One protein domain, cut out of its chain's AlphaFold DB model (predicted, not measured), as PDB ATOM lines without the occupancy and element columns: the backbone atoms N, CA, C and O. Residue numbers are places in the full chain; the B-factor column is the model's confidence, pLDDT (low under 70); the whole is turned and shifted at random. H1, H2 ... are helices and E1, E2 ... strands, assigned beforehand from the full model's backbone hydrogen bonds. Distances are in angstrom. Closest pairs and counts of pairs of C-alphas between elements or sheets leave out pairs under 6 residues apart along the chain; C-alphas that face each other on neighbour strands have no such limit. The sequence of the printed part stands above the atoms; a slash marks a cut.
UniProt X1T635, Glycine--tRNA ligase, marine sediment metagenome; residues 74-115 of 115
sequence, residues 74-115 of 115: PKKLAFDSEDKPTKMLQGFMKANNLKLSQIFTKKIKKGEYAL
ATOM      1  N   PRO A  74      33.036  -1.135 -11.751       92.81
ATOM      2  CA  PRO A  74      33.744  -0.678 -12.944       92.81
ATOM      3  C   PRO A  74      35.157  -0.210 -12.583       92.81
ATOM      4  O   PRO A  74      35.331   0.472 -11.575       92.81
ATOM      5  N   LYS A  75      36.158  -0.493 -13.423       89.94
ATOM      6  CA  LYS A  75      37.570  -0.151 -13.166       89.94
ATOM      7  C   LYS A  75      37.765   1.319 -12.780       89.94
ATOM      8  O   LYS A  75      38.487   1.605 -11.837       89.94
ATOM      9  N   LYS A  76      37.040   2.226 -13.448       90.06
ATOM     10  CA  LYS A  76      37.049   3.679 -13.180       90.06
ATOM     11  C   LYS A  76      36.610   4.063 -11.762       90.06
ATOM     12  O   LYS A  76      36.921   5.152 -11.309       90.06
ATOM     13  N   LEU A  77      35.825   3.209 -11.108       91.12
ATOM     14  CA  LEU A  77      35.386   3.383  -9.725       91.12
ATOM     15  C   LEU A  77      36.189   2.507  -8.759       91.12
ATOM     16  O   LEU A  77      36.111   2.714  -7.552       91.12
ATOM     17  N   ALA A  78      36.927   1.521  -9.271       90.88
ATOM     18  CA  ALA A  78      37.703   0.571  -8.488       90.88
ATOM     19  C   ALA A  78      39.089   1.120  -8.109       90.88
ATOM     20  O   ALA A  78      39.551   0.885  -6.993       90.88
ATOM     21  N   PHE A  79      39.711   1.880  -9.014       91.75
ATOM     22  CA  PHE A  79      41.032   2.484  -8.835       91.75
ATOM     23  C   PHE A  79      40.967   4.003  -8.994       91.75
ATOM     24  O   PHE A  79      40.153   4.512  -9.767       91.75
ATOM     25  N   ASP A  80      41.790   4.715  -8.229       90.12
ATOM     26  CA  ASP A  80      41.967   6.160  -8.359       90.12
ATOM     27  C   ASP A  80      43.037   6.519  -9.408       90.12
ATOM     28  O   ASP A  80      43.525   5.671 -10.153       90.12
ATOM     29  N   SER A  81      43.384   7.805  -9.497       87.88
ATOM     30  CA  SER A  81      44.393   8.316 -10.431       87.88
ATOM     31  C   SER A  81      45.823   7.845 -10.144       87.88
ATOM     32  O   SER A  81      46.686   8.035 -10.995       87.88
ATOM     33  N   GLU A  82      46.087   7.268  -8.970       86.44
ATOM     34  CA  GLU A  82      47.391   6.721  -8.571       86.44
ATOM     35  C   GLU A  82      47.408   5.180  -8.622       86.44
ATOM     36  O   GLU A  82      48.286   4.553  -8.028       86.44
ATOM     37  N   ASP A  83      46.422   4.566  -9.291       82.44
ATOM     38  CA  ASP A  83      46.189   3.116  -9.335       82.44
ATOM     39  C   ASP A  83      45.993   2.473  -7.944       82.44
ATOM     40  O   ASP A  83      46.179   1.265  -7.751       82.44
ATOM     41  N   LYS A  84      45.556   3.254  -6.945       89.50
ATOM     42  CA  LYS A  84      45.258   2.740  -5.604       89.50
ATOM     43  C   LYS A  84      43.789   2.313  -5.482       89.50
ATOM     44  O   LYS A  84      42.904   2.925  -6.086       89.50
ATOM     45  N   PRO A  85      43.484   1.270  -4.682       91.81
ATOM     46  CA  PRO A  85      42.112   0.822  -4.454       91.81
ATOM     47  C   PRO A  85      41.251   1.900  -3.795       91.81
ATOM     48  O   PRO A  85      41.539   2.337  -2.676       91.81
ATOM     49  N   THR A  86      40.140   2.256  -4.434       95.44
ATOM     50  CA  THR A  86      39.166   3.192  -3.860       95.44
ATOM     51  C   THR A  86      38.405   2.558  -2.693       95.44
ATOM     52  O   THR A  86      38.389   1.337  -2.509       95.44
ATOM     53  N   LYS A  87      37.653   3.374  -1.939       93.56
ATOM     54  CA  LYS A  87      36.715   2.878  -0.912       93.56
ATOM     55  C   LYS A  87      35.706   1.865  -1.469       93.56
ATOM     56  O   LYS A  87      35.283   0.970  -0.743       93.56
ATOM     57  N   MET A  88      35.334   1.986  -2.746       92.69
ATOM     58  CA  MET A  88      34.393   1.071  -3.394       92.69
ATOM     59  C   MET A  88      35.024  -0.305  -3.624       92.69
ATOM     60  O   MET A  88      34.413  -1.316  -3.277       92.69
ATOM     61  N   LEU A  89      36.262  -0.350  -4.132       93.00
ATOM     62  CA  LEU A  89      36.992  -1.609  -4.290       93.00
ATOM     63  C   LEU A  89      37.326  -2.241  -2.932       93.00
ATOM     64  O   LEU A  89      37.151  -3.442  -2.760       93.00
ATOM     65  N   GLN A  90      37.724  -1.444  -1.937       93.69
ATOM     66  CA  GLN A  90      37.973  -1.934  -0.576       93.69
ATOM     67  C   GLN A  90      36.711  -2.531   0.063       93.69
ATOM     68  O   GLN A  90      36.775  -3.590   0.690       93.69
ATOM     69  N   GLY A  91      35.554  -1.885  -0.122       94.19
ATOM     70  CA  GLY A  91      34.262  -2.405   0.324       94.19
ATOM     71  C   GLY A  91      33.908  -3.731  -0.350       94.19
ATOM     72  O   GLY A  91      33.532  -4.682   0.332       94.19
ATOM     73  N   PHE A  92      34.105  -3.822  -1.669       94.06
ATOM     74  CA  PHE A  92      33.914  -5.056  -2.435       94.06
ATOM     75  C   PHE A  92      34.829  -6.190  -1.952       94.06
ATOM     76  O   PHE A  92      34.362  -7.302  -1.706       94.06
ATOM     77  N   MET A  93      36.117  -5.902  -1.760       94.25
ATOM     78  CA  MET A  93      37.093  -6.862  -1.249       94.25
ATOM     79  C   MET A  93      36.708  -7.371   0.141       94.25
ATOM     80  O   MET A  93      36.723  -8.575   0.379       94.25
ATOM     81  N   LYS A  94      36.303  -6.472   1.047       94.06
ATOM     82  CA  LYS A  94      35.869  -6.840   2.400       94.06
ATOM     83  C   LYS A  94      34.601  -7.696   2.381       94.06
ATOM     84  O   LYS A  94      34.533  -8.676   3.111       94.06
ATOM     85  N   ALA A  95      33.623  -7.355   1.541       93.06
ATOM     86  CA  ALA A  95      32.375  -8.110   1.422       93.06
ATOM     87  C   ALA A  95      32.589  -9.543   0.901       93.06
ATOM     88  O   ALA A  95      31.862 -10.448   1.296       93.06
ATOM     89  N   ASN A  96      33.602  -9.750   0.056       91.81
ATOM     90  CA  ASN A  96      33.918 -11.049  -0.545       91.81
ATOM     91  C   ASN A  96      35.127 -11.751   0.100       91.81
ATOM     92  O   ASN A  96      35.571 -12.782  -0.401       91.81
ATOM     93  N   ASN A  97      35.671 -11.212   1.198       91.88
ATOM     94  CA  ASN A  97      36.888 -11.706   1.858       91.88
ATOM     95  C   ASN A  97      38.091 -11.881   0.900       91.88
ATOM     96  O   ASN A  97      38.860 -12.837   1.015       91.88
ATOM     97  N   LEU A  98      38.261 -10.952  -0.045       92.19
ATOM     98  CA  LEU A  98      39.325 -10.960  -1.053       92.19
ATOM     99  C   LEU A  98      40.490 -10.040  -0.663       92.19
ATOM    100  O   LEU A  98      40.310  -8.989  -0.047       92.19
ATOM    101  N   LYS A  99      41.701 -10.412  -1.081       92.75
ATOM    102  CA  LYS A  99      42.901  -9.560  -1.038       92.75
ATOM    103  C   LYS A  99      43.100  -8.849  -2.374       92.75
ATOM    104  O   LYS A  99      42.661  -9.345  -3.404       92.75
ATOM    105  N   LEU A 100      43.840  -7.736  -2.376       89.81
ATOM    106  CA  LEU A 100      44.106  -6.977  -3.607       89.81
ATOM    107  C   LEU A 100      44.820  -7.836  -4.659       89.81
ATOM    108  O   LEU A 100      44.527  -7.733  -5.840       89.81
ATOM    109  N   SER A 101      45.693  -8.750  -4.222       91.81
ATOM    110  CA  SER A 101      46.391  -9.707  -5.090       91.81
ATOM    111  C   SER A 101      45.474 -10.727  -5.778       91.81
ATOM    112  O   SER A 101      45.943 -11.475  -6.628       91.81
ATOM    113  N   GLN A 102      44.203 -10.812  -5.378       89.75
ATOM    114  CA  GLN A 102      43.189 -11.670  -5.999       89.75
ATOM    115  C   GLN A 102      42.290 -10.893  -6.968       89.75
ATOM    116  O   GLN A 102      41.460 -11.516  -7.622       89.75
ATOM    117  N   ILE A 103      42.458  -9.569  -7.056       91.44
ATOM    118  CA  ILE A 103      41.682  -8.709  -7.944       91.44
ATOM    119  C   ILE A 103      42.385  -8.595  -9.290       91.44
ATOM    120  O   ILE A 103      43.582  -8.312  -9.362       91.44
ATOM    121  N   PHE A 104      41.626  -8.747 -10.368       89.69
ATOM    122  CA  PHE A 104      42.108  -8.475 -11.719       89.69
ATOM    123  C   PHE A 104      41.062  -7.703 -12.515       89.69
ATOM    124  O   PHE A 104      39.876  -7.712 -12.198       89.69
ATOM    125  N   THR A 105      41.491  -6.995 -13.560       90.62
ATOM    126  CA  THR A 105      40.552  -6.278 -14.428       90.62
ATOM    127  C   THR A 105      40.268  -7.088 -15.682       90.62
ATOM    128  O   THR A 105      41.180  -7.615 -16.318       90.62
ATOM    129  N   LYS A 106      38.990  -7.198 -16.047       90.56
ATOM    130  CA  LYS A 106      38.551  -7.893 -17.261       90.56
ATOM    131  C   LYS A 106      37.598  -7.003 -18.036       90.56
ATOM    132  O   LYS A 106      36.700  -6.371 -17.473       90.56
ATOM    133  N   LYS A 107      37.784  -6.965 -19.353       89.62
ATOM    134  CA  LYS A 107      36.862  -6.290 -20.263       89.62
ATOM    135  C   LYS A 107      35.691  -7.221 -20.553       89.62
ATOM    136  O   LYS A 107      35.861  -8.286 -21.139       89.62
ATOM    137  N   ILE A 108      34.503  -6.806 -20.142       85.44
ATOM    138  CA  ILE A 108      33.236  -7.470 -20.453       85.44
ATOM    139  C   ILE A 108      32.404  -6.567 -21.371       85.44
ATOM    140  O   ILE A 108      32.739  -5.400 -21.577       85.44
ATOM    141  N   LYS A 109      31.287  -7.068 -21.918       80.56
ATOM    142  CA  LYS A 109      30.429  -6.301 -22.850       80.56
ATOM    143  C   LYS A 109      29.989  -4.926 -22.311       80.56
ATOM    144  O   LYS A 109      29.712  -4.035 -23.101       80.56
ATOM    145  N   LYS A 110      29.936  -4.754 -20.984       78.25
ATOM    146  CA  LYS A 110      29.524  -3.515 -20.299       78.25
ATOM    147  C   LYS A 110      30.685  -2.573 -19.924       78.25
ATOM    148  O   LYS A 110      30.431  -1.536 -19.325       78.25
ATOM    149  N   GLY A 111      31.936  -2.914 -20.245       84.75
ATOM    150  CA  GLY A 111      33.124  -2.111 -19.920       84.75
ATOM    151  C   GLY A 111      34.223  -2.901 -19.202       84.75
ATOM    152  O   GLY A 111      34.179  -4.128 -19.137       84.75
ATOM    153  N   GLU A 112      35.224  -2.198 -18.669       89.62
ATOM    154  CA  GLU A 112      36.262  -2.790 -17.810       89.62
ATOM    155  C   GLU A 112      35.805  -2.805 -16.353       89.62
ATOM    156  O   GLU A 112      35.406  -1.773 -15.811       89.62
ATOM    157  N   TYR A 113      35.885  -3.973 -15.723       90.56
ATOM    158  CA  TYR A 113      35.467  -4.205 -14.343       90.56
ATOM    159  C   TYR A 113      36.596  -4.852 -13.550       90.56
ATOM    160  O   TYR A 113      37.380  -5.613 -14.117       90.56
ATOM    161  N   ALA A 114      36.660  -4.542 -12.256       89.94
ATOM    162  CA  ALA A 114      37.455  -5.299 -11.298       89.94
ATOM    163  C   ALA A 114      36.673  -6.559 -10.903       89.94
ATOM    164  O   ALA A 114      35.495  -6.456 -10.559       89.94
ATOM    165  N   LEU A 115      37.311  -7.721 -11.008       85.88
ATOM    166  CA  LEU A 115      36.799  -9.040 -10.632       85.88
ATOM    167  C   LEU A 115      37.573  -9.576  -9.431       85.88
ATOM    168  O   LEU A 115      38.790  -9.287  -9.376       85.88
TER     169      LEU A 115
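Overview. This is residues 74 to 115 of the 115 residues of the protein "Glycine--tRNA ligase" of marine sediment metagenome (UniProt X1T635). A two-stranded hairpin, E1 and E2, makes one end and helix H2 the other, with the short helix H1 between them. The printed part has 42 residues, with two named helices and two named strands in the order H1, H2, E1, E2. The sheet E1 - E2 is antiparallel, and the class is mixed. The whole is compact, with a radius of gyration of the C-alphas of 9.8 A, and spans 26 by 21 by 15 A.

Arrangement. Start at H1, residues 75 to 78, which touches H2, residues 87 to 95; their closest C-alphas, Ala 78 and Leu 89, are 4.8 A apart. Next find the hairpin of E1, residues 105 to 108, and E2, residues 111 to 114, antiparallel at 146 degrees; N 106 and O 113 are within hydrogen-bond range at 3.0 A. The closest C-alphas of H1 and E2, Lys 75 and Tyr 113, are 4.7 A apart. In H2 every O i to N i+4 pair is within hydrogen-bond range; H1 is too short for one.

Along the chain. Find C-alpha 75 at (37.570, -0.151, -13.166), where H1 begins. H2 runs 12.0 A from C-alpha 87 at (36.715, 2.878, -0.912). E1 measures 9.6 A; E2 measures 10.2 A.

Size, cuts and confidence. The C-alphas farthest apart, Asn 97 and Lys 109, are 26.1 A apart. The printed part has no cut, and no printed residue is under 70 in pLDDT.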